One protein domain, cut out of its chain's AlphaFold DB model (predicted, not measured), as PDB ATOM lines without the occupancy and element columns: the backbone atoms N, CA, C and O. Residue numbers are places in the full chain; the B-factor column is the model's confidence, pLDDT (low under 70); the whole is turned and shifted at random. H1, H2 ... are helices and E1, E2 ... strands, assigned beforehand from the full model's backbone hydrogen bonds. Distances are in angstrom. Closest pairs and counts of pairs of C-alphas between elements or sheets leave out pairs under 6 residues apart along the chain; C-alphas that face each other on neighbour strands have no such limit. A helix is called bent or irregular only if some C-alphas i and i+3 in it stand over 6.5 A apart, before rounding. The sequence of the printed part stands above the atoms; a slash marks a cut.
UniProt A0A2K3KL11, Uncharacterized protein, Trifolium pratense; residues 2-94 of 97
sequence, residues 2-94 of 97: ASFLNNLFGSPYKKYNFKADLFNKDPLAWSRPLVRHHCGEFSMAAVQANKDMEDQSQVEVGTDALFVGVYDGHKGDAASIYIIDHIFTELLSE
ATOM      1  N   ALA A   2      94.476 205.242 268.042       56.31
ATOM      2  CA  ALA A   2      95.228 206.336 267.412       56.31
ATOM      3  C   ALA A   2      96.650 206.572 267.956       56.31
ATOM      4  O   ALA A   2      97.560 206.820 267.177       56.31
ATOM      5  N   SER A   3      96.900 206.431 269.270       61.97
ATOM      6  CA  SER A   3      98.275 206.572 269.789       61.97
ATOM      7  C   SER A   3      99.221 205.488 269.258       61.97
ATOM      8  O   SER A   3     100.406 205.746 269.081       61.97
ATOM      9  N   PHE A   4      98.698 204.295 268.954       67.56
ATOM     10  CA  PHE A   4      99.460 203.215 268.334       67.56
ATOM     11  C   PHE A   4      99.784 203.543 266.873       67.56
ATOM     12  O   PHE A   4     100.946 203.470 266.490       67.56
ATOM     13  N   LEU A   5      98.800 203.992 266.088       67.75
ATOM     14  CA  LEU A   5      99.024 204.400 264.697       67.75
ATOM     15  C   LEU A   5      99.985 205.596 264.596       67.75
ATOM     16  O   LEU A   5     100.904 205.577 263.785       67.75
ATOM     17  N   ASN A   6      99.875 206.582 265.484       66.81
ATOM     18  CA  ASN A   6     100.797 207.721 265.507       66.81
ATOM     19  C   ASN A   6     102.249 207.301 265.801       66.81
ATOM     20  O   ASN A   6     103.176 207.817 265.178       66.81
ATOM     21  N   ASN A   7     102.462 206.319 266.686       70.25
ATOM     22  CA  ASN A   7     103.795 205.751 266.928       70.25
ATOM     23  C   ASN A   7     104.331 204.995 265.705       70.25
ATOM     24  O   ASN A   7     105.534 205.018 265.437       70.25
ATOM     25  N   LEU A   8     103.439 204.360 264.939       72.25
ATOM     26  CA  LEU A   8     103.806 203.658 263.719       72.25
ATOM     27  C   LEU A   8     104.244 204.601 262.599       72.25
ATOM     28  O   LEU A   8     105.049 204.158 261.795       72.25
ATOM     29  N   PHE A   9     103.790 205.861 262.542       73.00
ATOM     30  CA  PHE A   9     104.075 206.801 261.438       73.00
ATOM     31  C   PHE A   9     104.960 208.020 261.806       73.00
ATOM     32  O   PHE A   9     105.142 208.926 260.998       73.00
ATOM     33  N   GLY A  10     105.563 208.050 263.001       56.78
ATOM     34  CA  GLY A  10     106.182 209.250 263.596       56.78
ATOM     35  C   GLY A  10     107.600 209.680 263.161       56.78
ATOM     36  O   GLY A  10     108.215 210.462 263.885       56.78
ATOM     37  N   SER A  11     108.167 209.213 262.042       52.03
ATOM     38  CA  SER A  11     109.538 209.588 261.630       52.03
ATOM     39  C   SER A  11     109.674 209.799 260.115       52.03
ATOM     40  O   SER A  11     109.165 208.987 259.342       52.03
ATOM     41  N   PRO A  12     110.384 210.850 259.656       53.00
ATOM     42  CA  PRO A  12     110.551 211.128 258.236       53.00
ATOM     43  C   PRO A  12     111.388 210.053 257.524       53.00
ATOM     44  O   PRO A  12     112.481 209.672 257.953       53.00
ATOM     45  N   TYR A  13     110.885 209.598 256.377       54.81
ATOM     46  CA  TYR A  13     111.515 208.594 255.523       54.81
ATOM     47  C   TYR A  13     112.841 209.082 254.905       54.81
ATOM     48  O   TYR A  13     112.973 210.226 254.463       54.81
ATOM     49  N   LYS A  14     113.828 208.182 254.787       51.84
ATOM     50  CA  LYS A  14     115.064 208.436 254.022       51.84
ATOM     51  C   LYS A  14     114.819 208.184 252.530       51.84
ATOM     52  O   LYS A  14     114.638 207.041 252.115       51.84
ATOM     53  N   LYS A  15     114.835 209.245 251.714       50.91
ATOM     54  CA  LYS A  15     114.822 209.145 250.241       50.91
ATOM     55  C   LYS A  15     116.125 208.519 249.735       50.91
ATOM     56  O   LYS A  15     117.201 209.001 250.079       50.91
ATOM     57  N   TYR A  16     116.025 207.499 248.884       48.22
ATOM     58  CA  TYR A  16     117.141 206.995 248.078       48.22
ATOM     59  C   TYR A  16     116.943 207.388 246.609       48.22
ATOM     60  O   TYR A  16     115.826 207.388 246.094       48.22
ATOM     61  N   ASN A  17     118.042 207.731 245.937       48.75
ATOM     62  CA  ASN A  17     118.052 208.146 244.536       48.75
ATOM     63  C   ASN A  17     118.039 206.920 243.609       48.75
ATOM     64  O   ASN A  17     119.087 206.520 243.106       48.75
ATOM     65  N   PHE A  18     116.870 206.324 243.367       57.00
ATOM     66  CA  PHE A  18     116.694 205.418 242.226       57.00
ATOM     67  C   PHE A  18     116.292 206.231 240.990       57.00
ATOM     68  O   PHE A  18     115.354 207.028 241.022       57.00
ATOM     69  N   LYS A  19     117.043 206.061 239.903       55.97
ATOM     70  CA  LYS A  19     116.847 206.778 238.642       55.97
ATOM     71  C   LYS A  19     116.071 205.907 237.656       55.97
ATOM     72  O   LYS A  19     116.654 205.104 236.935       55.97
ATOM     73  N   ALA A  20     114.751 206.079 237.611       60.78
ATOM     74  CA  ALA A  20     113.894 205.509 236.571       60.78
ATOM     75  C   ALA A  20     113.922 206.392 235.305       60.78
ATOM     76  O   ALA A  20     112.895 206.905 234.867       60.78
ATOM     77  N   ASP A  21     115.114 206.624 234.742       65.12
ATOM     78  CA  ASP A  21     115.374 207.707 233.775       65.12
ATOM     79  C   ASP A  21     114.567 207.624 232.468       65.12
ATOM     80  O   ASP A  21     114.463 208.626 231.770       65.12
ATOM     81  N   LEU A  22     114.029 206.458 232.096       65.69
ATOM     82  CA  LEU A  22     113.208 206.312 230.887       65.69
ATOM     83  C   LEU A  22     111.716 206.528 231.166       65.69
ATOM     84  O   LEU A  22     111.045 207.179 230.378       65.69
ATOM     85  N   PHE A  23     111.219 206.024 232.297       74.50
ATOM     86  CA  PHE A  23     109.825 206.187 232.708       74.50
ATOM     87  C   PHE A  23     109.542 207.641 233.102       74.50
ATOM     88  O   PHE A  23     108.585 208.234 232.635       74.50
ATOM     89  N   ASN A  24     110.460 208.271 233.841       69.38
ATOM     90  CA  ASN A  24     110.341 209.676 234.249       69.38
ATOM     91  C   ASN A  24     110.510 210.689 233.095       69.38
ATOM     92  O   ASN A  24     110.453 211.893 233.336       69.38
ATOM     93  N   LYS A  25     110.795 210.232 231.866       80.88
ATOM     94  CA  LYS A  25     110.831 211.089 230.667       80.88
ATOM     95  C   LYS A  25     109.480 211.191 229.973       80.88
ATOM     96  O   LYS A  25     109.311 212.095 229.158       80.88
ATOM     97  N   ASP A  26     108.567 210.267 230.247       83.62
ATOM     98  CA  ASP A  26     107.205 210.366 229.751       83.62
ATOM     99  C   ASP A  26     106.454 211.401 230.611       83.62
ATOM    100  O   ASP A  26     106.364 211.224 231.825       83.62
ATOM    101  N   PRO A  27     105.949 212.503 230.023       82.44
ATOM    102  CA  PRO A  27     105.241 213.540 230.772       82.44
ATOM    103  C   PRO A  27     103.924 213.053 231.394       82.44
ATOM    104  O   PRO A  27     103.397 213.733 232.271       82.44
ATOM    105  N   LEU A  28     103.393 211.913 230.941       86.12
ATOM    106  CA  LEU A  28     102.190 211.273 231.479       86.12
ATOM    107  C   LEU A  28     102.514 210.241 232.564       86.12
ATOM    108  O   LEU A  28     101.606 209.683 233.174       86.12
ATOM    109  N   ALA A  29     103.790 209.954 232.797       84.81
ATOM    110  CA  ALA A  29     104.221 208.936 233.730       84.81
ATOM    111  C   ALA A  29     104.845 209.570 234.972       84.81
ATOM    112  O   ALA A  29     105.686 210.467 234.894       84.81
ATOM    113  N   TRP A  30     104.482 209.056 236.142       81.62
ATOM    114  CA  TRP A  30     105.134 209.441 237.388       81.62
ATOM    115  C   TRP A  30     105.485 208.198 238.192       81.62
ATOM    116  O   TRP A  30     104.715 207.240 238.270       81.62
ATOM    117  N   SER A  31     106.674 208.193 238.787       83.50
ATOM    118  CA  SER A  31     107.111 207.084 239.626       83.50
ATOM    119  C   SER A  31     107.700 207.559 240.939       83.50
ATOM    120  O   SER A  31     108.312 208.628 241.037       83.50
ATOM    121  N   ARG A  32     107.548 206.715 241.957       78.31
ATOM    122  CA  ARG A  32     108.337 206.774 243.175       78.31
ATOM    123  C   ARG A  32     109.486 205.772 243.046       78.31
ATOM    124  O   ARG A  32     109.222 204.588 242.812       78.31
ATOM    125  N   PRO A  33     110.745 206.214 243.231       80.25
ATOM    126  CA  PRO A  33     111.896 205.317 243.264       80.25
ATOM    127  C   PRO A  33     111.727 204.195 244.290       80.25
ATOM    128  O   PRO A  33     110.918 204.316 245.206       80.25
ATOM    129  N   LEU A  34     112.531 203.133 244.187       82.25
ATOM    130  CA  LEU A  34     112.599 202.118 245.237       82.25
ATOM    131  C   LEU A  34     113.001 202.771 246.575       82.25
ATOM    132  O   LEU A  34     114.049 203.415 246.677       82.25
ATOM    133  N   VAL A  35     112.155 202.625 247.591       77.56
ATOM    134  CA  VAL A  35     112.316 203.163 248.945       77.56
ATOM    135  C   VAL A  35     112.364 202.010 249.941       77.56
ATOM    136  O   VAL A  35     111.636 201.030 249.810       77.56
ATOM    137  N   ARG A  36     113.212 202.148 250.965       72.94
ATOM    138  CA  ARG A  36     113.276 201.219 252.099       72.94
ATOM    139  C   ARG A  36     112.242 201.544 253.166       72.94
ATOM    140  O   ARG A  36     112.084 202.698 253.561       72.94
ATOM    141  N   HIS A  37     111.630 200.491 253.676       74.81
ATOM    142  CA  HIS A  37     110.800 200.446 254.873       74.81
ATOM    143  C   HIS A  37     111.409 199.447 255.869       74.81
ATOM    144  O   HIS A  37     112.264 198.648 255.483       74.81
ATOM    145  N   HIS A  38     111.005 199.469 257.145       71.44
ATOM    146  CA  HIS A  38     111.610 198.594 258.165       71.44
ATOM    147  C   HIS A  38     111.473 197.091 257.854       71.44
ATOM    148  O   HIS A  38     112.313 196.306 258.287       71.44
ATOM    149  N   CYS A  39     110.471 196.709 257.050       75.50
ATOM    150  CA  CYS A  39     110.198 195.328 256.647       75.50
ATOM    151  C   CYS A  39     110.537 195.008 255.180       75.50
ATOM    152  O   CYS A  39     110.212 193.915 254.717       75.50
ATOM    153  N   GLY A  40     111.167 195.917 254.423       82.38
ATOM    154  CA  GLY A  40     111.512 195.638 253.026       82.38
ATOM    155  C   GLY A  40     111.696 196.869 252.143       82.38
ATOM    156  O   GLY A  40     112.106 197.937 252.592       82.38
ATOM    157  N   GLU A  41     111.413 196.704 250.854       84.62
ATOM    158  CA  GLU A  41     111.580 197.729 249.821       84.62
ATOM    159  C   GLU A  41     110.307 197.823 248.970       84.62
ATOM    160  O   GLU A  41     109.694 196.803 248.658       84.62
ATOM    161  N   PHE A  42     109.897 199.036 248.595       83.56
ATOM    162  CA  PHE A  42     108.738 199.264 247.725       83.56
ATOM    163  C   PHE A  42     109.029 200.362 246.698       83.56
ATOM    164  O   PHE A  42     109.843 201.249 246.935       83.56
ATOM    165  N   SER A  43     108.356 200.322 245.553       86.38
ATOM    166  CA  SER A  43     108.387 201.377 244.529       86.38
ATOM    167  C   SER A  43     106.973 201.603 244.003       86.38
ATOM    168  O   SER A  43     106.100 200.771 244.253       86.38
ATOM    169  N   MET A  44     106.738 202.714 243.303       86.81
ATOM    170  CA  MET A  44     105.443 202.984 242.668       86.81
ATOM    171  C   MET A  44     105.608 203.601 241.296       86.81
ATOM    172  O   MET A  44     106.596 204.282 241.036       86.81
ATOM    173  N   ALA A  45     104.622 203.386 240.442       88.25
ATOM    174  CA  ALA A  45     104.547 203.976 239.123       88.25
ATOM    175  C   ALA A  45     103.079 204.079 238.711       88.25
ATOM    176  O   ALA A  45     102.310 203.152 238.961       88.25
ATOM    177  N   ALA A  46     102.715 205.179 238.063       86.19
ATOM    178  CA  ALA A  46     101.436 205.332 237.389       86.19
ATOM    179  C   ALA A  46     101.647 206.026 236.040       86.19
ATOM    180  O   ALA A  46     102.607 206.781 235.860       86.19
ATOM    181  N   VAL A  47     100.754 205.743 235.094       86.88
ATOM    182  CA  VAL A  47     100.740 206.350 233.760       86.88
ATOM    183  C   VAL A  47      99.343 206.889 233.507       86.88
ATOM    184  O   VAL A  47      98.362 206.159 233.626       86.88
ATOM    185  N   GLN A  48      99.262 208.162 233.153       86.19
ATOM    186  CA  GLN A  48      98.023 208.839 232.822       86.19
ATOM    187  C   GLN A  48      97.529 208.394 231.437       86.19
ATOM    188  O   GLN A  48      98.223 208.555 230.434       86.19
ATOM    189  N   ALA A  49      96.307 207.855 231.379       85.69
ATOM    190  CA  ALA A  49      95.655 207.447 230.129       85.69
ATOM    191  C   ALA A  49      94.609 208.461 229.629       85.69
ATOM    192  O   ALA A  49      94.444 208.639 228.421       85.69
ATOM    193  N   ASN A  50      93.911 209.134 230.548       85.25
ATOM    194  CA  ASN A  50      92.872 210.118 230.241       85.25
ATOM    195  C   ASN A  50      93.446 211.542 230.176       85.25
ATOM    196  O   ASN A  50      94.581 211.796 230.578       85.25
ATOM    197  N   LYS A  51      92.659 212.498 229.659       84.31
ATOM    198  CA  LYS A  51      93.060 213.917 229.584       84.31
ATOM    199  C   LYS A  51      93.409 214.487 230.962       84.31
ATOM    200  O   LYS A  51      94.379 215.230 231.074       84.31
ATOM    201  N   ASP A  52      92.631 214.102 231.964       84.75
ATOM    202  CA  ASP A  52      92.851 214.419 233.367       84.75
ATOM    203  C   ASP A  52      93.276 213.126 234.080       84.75
ATOM    204  O   ASP A  52      92.811 212.035 233.734       84.75
ATOM    205  N   MET A  53      94.196 213.227 235.039       85.75
ATOM    206  CA  MET A  53      94.652 212.072 235.812       85.75
ATOM    207  C   MET A  53      93.655 211.784 236.938       85.75
ATOM    208  O   MET A  53      93.792 212.279 238.055       85.75
ATOM    209  N   GLU A  54      92.624 211.007 236.609       91.75
ATOM    210  CA  GLU A  54      91.567 210.620 237.551       91.75
ATOM    211  C   GLU A  54      92.089 209.657 238.628       91.75
ATOM    212  O   GLU A  54      91.679 209.748 239.784       91.75
ATOM    213  N   ASP A  55      93.034 208.786 238.278       91.38
ATOM    214  CA  ASP A  55      93.647 207.845 239.213       91.38
ATOM    215  C   ASP A  55      94.623 208.552 240.150       91.38
ATOM    216  O   ASP A  55      95.563 209.223 239.717       91.38
ATOM    217  N   GLN A  56      94.447 208.340 241.451       90.75
ATOM    218  CA  GLN A  56      95.330 208.863 242.488       90.75
ATOM    219  C   GLN A  56      95.966 207.716 243.269       90.75
ATOM    220  O   GLN A  56      95.429 206.613 243.375       90.75
ATOM    221  N   SER A  57      97.140 207.961 243.838       90.00
ATOM    222  CA  SER A  57      97.774 207.008 244.747       90.00
ATOM    223  C   SER A  57      98.635 207.726 245.771       90.00
ATOM    224  O   SER A  57      99.138 208.822 245.525       90.00
ATOM    225  N   GLN A  58      98.807 207.103 246.932       88.69
ATOM    226  CA  GLN A  58      99.585 207.664 248.032       88.69
ATOM    227  C   GLN A  58     100.374 206.587 248.762       88.69
ATOM    228  O   GLN A  58      99.959 205.426 248.835       88.69
ATOM    229  N   VAL A  59     101.491 207.004 249.360       86.12
ATOM    230  CA  VAL A  59     102.260 206.156 250.269       86.12
ATOM    231  C   VAL A  59     102.766 206.938 251.447       86.12
ATOM    232  O   VAL A  59     103.622 207.816 251.283       86.12
ATOM    233  N   GLU A  60     102.357 206.477 252.619       84.94
ATOM    234  CA  GLU A  60     102.893 206.944 253.883       84.94
ATOM    235  C   GLU A  60     103.763 205.855 254.491       84.94
ATOM    236  O   GLU A  60     103.362 204.699 254.650       84.94
ATOM    237  N   VAL A  61     105.007 206.231 254.774       80.44
ATOM    238  CA  VAL A  61     106.029 205.330 255.297       80.44
ATOM    239  C   VAL A  61     106.220 205.668 256.759       80.44
ATOM    240  O   VAL A  61     106.737 206.732 257.088       80.44
ATOM    241  N   GLY A  62     105.808 204.752 257.619       78.75
ATOM    242  CA  GLY A  62     106.019 204.841 259.046       78.75
ATOM    243  C   GLY A  62     107.240 204.063 259.529       78.75
ATOM    244  O   GLY A  62     107.865 203.326 258.765       78.75
ATOM    245  N   THR A  63     107.553 204.220 260.813       76.94
ATOM    246  CA  THR A  63     108.555 203.450 261.558       76.94
ATOM    247  C   THR A  63     108.340 201.953 261.360       76.94
ATOM    248  O   THR A  63     109.205 201.310 260.782       76.94
ATOM    249  N   ASP A  64     107.158 201.437 261.725       80.44
ATOM    250  CA  ASP A  64     106.840 200.003 261.654       80.44
ATOM    251  C   ASP A  64     105.578 199.700 260.817       80.44
ATOM    252  O   ASP A  64     105.022 198.605 260.860       80.44
ATOM    253  N   ALA A  65     105.114 200.667 260.018       82.06
ATOM    254  CA  ALA A  65     103.934 200.515 259.165       82.06
ATOM    255  C   ALA A  65     104.113 201.152 257.787       82.06
ATOM    256  O   ALA A  65     104.895 202.085 257.615       82.06
ATOM    257  N   LEU A  66     103.382 200.633 256.807       85.06
ATOM    258  CA  LEU A  66     103.306 201.170 255.457       85.06
ATOM    259  C   LEU A  66     101.829 201.324 255.108       85.06
ATOM    260  O   LEU A  66     101.080 200.349 255.169       85.06
ATOM    261  N   PHE A  67     101.420 202.533 254.743       87.62
ATOM    262  CA  PHE A  67     100.107 202.774 254.166       87.62
ATOM    263  C   PHE A  67     100.254 202.914 252.654       87.62
ATOM    264  O   PHE A  67     101.079 203.699 252.185       87.62
ATOM    265  N   VAL A  68      99.444 202.171 251.903       90.56
ATOM    266  CA  VAL A  68      99.373 202.239 250.440       90.56
ATOM    267  C   VAL A  68      97.924 202.466 250.043       90.56
ATOM    268  O   VAL A  68      97.060 201.665 250.396       90.56
ATOM    269  N   GLY A  69      97.680 203.535 249.291       92.62
ATOM    270  CA  GLY A  69      96.382 203.829 248.692       92.62
ATOM    271  C   GLY A  69      96.473 203.866 247.171       92.62
ATOM    272  O   GLY A  69      97.402 204.465 246.629       92.62
ATOM    273  N   VAL A  70      95.511 203.232 246.499       93.75
ATOM    274  CA  VAL A  70      95.297 203.294 245.045       93.75
ATOM    275  C   VAL A  70      93.817 203.579 244.824       93.75
ATOM    276  O   VAL A  70      92.969 202.822 245.301       93.75
ATOM    277  N   TYR A  71      93.516 204.676 244.140       93.75
ATOM    278  CA  TYR A  71      92.165 205.202 243.983       93.75
ATOM    279  C   TYR A  71      91.884 205.408 242.497       93.75
ATOM    280  O   TYR A  71      92.423 206.329 241.893       93.75
ATOM    281  N   ASP A  72      91.056 204.535 241.929       91.94
ATOM    282  CA  ASP A  72      90.567 204.620 240.548       91.94
ATOM    283  C   ASP A  72      89.465 205.689 240.481       91.94
ATOM    284  O   ASP A  72      88.415 205.562 241.128       91.94
ATOM    285  N   GLY A  73      89.757 206.796 239.800       92.50
ATOM    286  CA  GLY A  73      88.830 207.917 239.670       92.50
ATOM    287  C   GLY A  73      87.913 207.745 238.461       92.50
ATOM    288  O   GLY A  73      88.311 207.226 237.426       92.50
ATOM    289  N   HIS A  74      86.670 208.223 238.551       91.62
ATOM    290  CA  HIS A  74      85.730 208.130 237.435       91.62
ATOM    291  C   HIS A  74      84.807 209.346 237.348       91.62
ATOM    292  O   HIS A  74      84.148 209.701 238.328       91.62
ATOM    293  N   LYS A  75      84.671 209.903 236.132       92.69
ATOM    294  CA  LYS A  75      83.873 211.109 235.826       92.69
ATOM    295  C   LYS A  75      84.438 212.361 236.506       92.69
ATOM    296  O   LYS A  75      83.677 213.199 236.996       92.69
ATOM    297  N   GLY A  76      85.762 212.484 236.493       91.44
ATOM    298  CA  GLY A  76      86.532 213.521 237.168       91.44
ATOM    299  C   GLY A  76      87.412 212.964 238.289       91.44
ATOM    300  O   GLY A  76      87.214 211.857 238.785       91.44
ATOM    301  N   ASP A  77      88.377 213.776 238.704       93.56
ATOM    302  CA  ASP A  77      89.388 213.489 239.730       93.56
ATOM    303  C   ASP A  77      88.958 213.913 241.146       93.56
ATOM    304  O   ASP A  77      89.600 213.569 242.133       93.56
ATOM    305  N   ALA A  78      87.841 214.633 241.279       95.88
ATOM    306  CA  ALA A  78      87.423 215.223 242.548       95.88
ATOM    307  C   ALA A  78      87.288 214.200 243.691       95.88
ATOM    308  O   ALA A  78      87.647 214.496 244.828       95.88
ATOM    309  N   ALA A  79      86.778 212.997 243.409       95.88
ATOM    310  CA  ALA A  79      86.597 211.968 244.430       95.88
ATOM    311  C   ALA A  79      87.928 211.337 244.866       95.88
ATOM    312  O   ALA A  79      88.166 211.166 246.059       95.88
ATOM    313  N   SER A  80      88.804 211.010 243.916       94.88
ATOM    314  CA  SER A  80      90.112 210.417 244.204       94.88
ATOM    315  C   SER A  80      91.050 211.427 244.878       94.88
ATOM    316  O   SER A  80      91.770 211.055 245.804       94.88
ATOM    317  N   ILE A  81      90.959 212.712 244.511       93.69
ATOM    318  CA  ILE A  81      91.613 213.823 245.219       93.69
ATOM    319  C   ILE A  81      91.028 213.996 246.628       93.69
ATOM    320  O   ILE A  81      91.763 214.122 247.600       93.69
ATOM    321  N   TYR A  82      89.708 213.939 246.802       95.81
ATOM    322  CA  TYR A  82      89.145 214.019 248.151       95.81
ATOM    323  C   TYR A  82      89.677 212.893 249.051       95.81
ATOM    324  O   TYR A  82      90.048 213.138 250.199       95.81
ATOM    325  N   ILE A  83      89.769 211.667 248.529       95.50
ATOM    326  CA  ILE A  83      90.322 210.536 249.276       95.50
ATOM    327  C   ILE A  83      91.791 210.782 249.631       95.50
ATOM    328  O   ILE A  83      92.135 210.606 250.800       95.50
ATOM    329  N   ILE A  84      92.631 211.213 248.676       92.06
ATOM    330  CA  ILE A  84      94.067 211.417 248.934       92.06
ATOM    331  C   ILE A  84      94.317 212.439 250.052       92.06
ATOM    332  O   ILE A  84      95.186 212.228 250.898       92.06
ATOM    333  N   ASP A  85      93.499 213.492 250.103       92.69
ATOM    334  CA  ASP A  85      93.643 214.587 251.066       92.69
ATOM    335  C   ASP A  85      93.169 214.223 252.485       92.69
ATOM    336  O   ASP A  85      93.669 214.779 253.467       92.69
ATOM    337  N   HIS A  86      92.212 213.297 252.620       93.00
ATOM    338  CA  HIS A  86      91.514 213.070 253.893       93.00
ATOM    339  C   HIS A  86      91.795 211.699 254.509       93.00
ATOM    340  O   HIS A  86      92.012 211.613 255.717       93.00
ATOM    341  N   ILE A  87      91.834 210.618 253.720       92.94
ATOM    342  CA  ILE A  87      91.713 209.255 254.266       92.94
ATOM    343  C   ILE A  87      92.825 208.886 255.249       92.94
ATOM    344  O   ILE A  87      92.566 208.225 256.247       92.94
ATOM    345  N   PHE A  88      94.059 209.330 255.004       89.12
ATOM    346  CA  PHE A  88      95.164 209.024 255.909       89.12
ATOM    347  C   PHE A  88      95.023 209.762 257.234       89.12
ATOM    348  O   PHE A  88      95.172 209.161 258.293       89.12
ATOM    349  N   THR A  89      94.685 211.051 257.175       85.75
ATOM    350  CA  THR A  89      94.433 211.856 258.369       85.75
ATOM    351  C   THR A  89      93.266 211.286 259.163       85.75
ATOM    352  O   THR A  89      93.399 211.153 260.372       85.75
ATOM    353  N   GLU A  90      92.175 210.886 258.504       88.44
ATOM    354  CA  GLU A  90      91.018 210.258 259.155       88.44
ATOM    355  C   GLU A  90      91.386 208.928 259.836       88.44
ATOM    356  O   GLU A  90      91.076 208.705 261.004       88.44
ATOM    357  N   LEU A  91      92.159 208.067 259.165       86.06
ATOM    358  CA  LEU A  91      92.652 206.815 259.759       86.06
ATOM    359  C   LEU A  91      93.540 207.044 260.991       86.06
ATOM    360  O   LEU A  91      93.557 206.219 261.906       86.06
ATOM    361  N   LEU A  92      94.293 208.146 261.026       81.88
ATOM    362  CA  LEU A  92      95.084 208.537 262.195       81.88
ATOM    363  C   LEU A  92      94.244 209.258 263.265       81.88
ATOM    364  O   LEU A  92      94.583 209.193 264.453       81.88
ATOM    365  N   SER A  93      93.173 209.946 262.861       75.44
ATOM    366  CA  SER A  93      92.320 210.773 263.718       75.44
ATOM    367  C   SER A  93      91.216 209.990 264.424       75.44
ATOM    368  O   SER A  93      90.709 210.515 265.415       75.44
ATOM    369  N   GLU A  94      90.898 208.752 264.009       58.81
ATOM    370  CA  GLU A  94      89.996 207.815 264.709       58.81
ATOM    371  C   GLU A  94      90.563 207.379 266.093       58.81
ATOM    372  O   GLU A  94      90.837 206.218 266.410       58.81
TER     373      GLU A  94
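Overview. This is residues 2 to 94 of the 97 residues of an uncharacterized protein of Trifolium pratense (UniProt A0A2K3KL11). Two antiparallel strand hairpins, E1 with E2 and E3 with E4, lie one beyond the other in a flat slab, with E2 and E3 near each other but with a gap between the hairpins. The helix H2 packs on the E3 and E4 hairpin with its residues 79 to 88, the short helix H1 meets the last turn of H2 at a corner, and residues 10 to 28 form a long stretch with no named element, away from the middle. The printed part has 93 residues, with two named helices and four named strands in the order H1, E1, E2, E3, E4, H2; each sheet has two strands, and the class is mixed, helices and strands. The whole is only just compact, close to loose, with a radius of gyration of the C-alphas of 14.8 A, and its C-alphas span 41 by 32 by 15 A.

Arrangement. Start with H1, residues 2 to 9, which touches H2, residues 78 to 93, through residues 92 to 93 of H2 alone. Look for the closest C-alphas there, those of Ala 2 and Leu 92, 5.7 A apart; the helices run opposite ways at a steep tilt of 68 degrees, only just short of about perpendicular. Every O i to N i+4 pair is within hydrogen-bond range in H1, and in H2 10 of 12 are. Further along, E1, residues 29 to 37, and E2, residues 40 to 47, form a hairpin, antiparallel at 172 degrees; check N 32 and O 44 at 2.8 A, and N 42 and O 35 at 2.9 A. Next, E3, residues 56 to 61, is near E2: their closest C-alphas are 8.4 A apart, with 8 pairs within 10 A. E3 and E4, residues 66 to 71, form the second hairpin, antiparallel at 176 degrees, with N 58 and O 69 at 3.0 A and N 67 and O 60 at 2.9 A. The closest C-alphas of E3 and H2 are those of Gln 56 and Ser 80, 5.7 A apart; those of E4 and H2 are Tyr 71 and Ser 80, 5.6 A apart. E1 and H2 are apart, as are E2 and H2.

Along the chain. Find C-alpha 2 at (95.228, 206.336, 267.412); from there H1 runs 10.7 A to C-alpha 9. E1 goes from C-alpha 29 to C-alpha 37, 23.7 A, and E2 comes back from C-alpha 40 to C-alpha 47, 24.5 A. Find C-alpha 56 at (95.330, 208.863, 242.488), where E3 begins; it runs 17.1 A to C-alpha 61, and E4 then runs 16.5 A from C-alpha 66 to C-alpha 71. H2 covers 22.2 A from C-alpha 78 to C-alpha 93 at (92.320, 210.773, 263.718). On the way it has a kink of 36 degrees near residue 86, and it is irregular: C-alphas 85 and 88 are 7.5 A apart.

Size, cuts and confidence. The outline is flat, and the two C-alphas farthest apart, those of Ser 3 and Leu 22, are 41.7 A from each other. The first and last printed C-alphas, those of Ala 2 and Glu 94, are 6.1 A apart. The printed part has no cut. The link from H1 to E1, 19 residues, is long, and its C-alphas lie 13 to 21 A from the mean of the C-alphas. The links E1 to E2 and E3 to E4 are tight, while E2 to E3 and E4 to H2 are short. The mean pLDDT of the printed part is 79.8; look for values under 70 at residues 2 to 6, 10 to 22, 24 and 94, where the model's confidence is low.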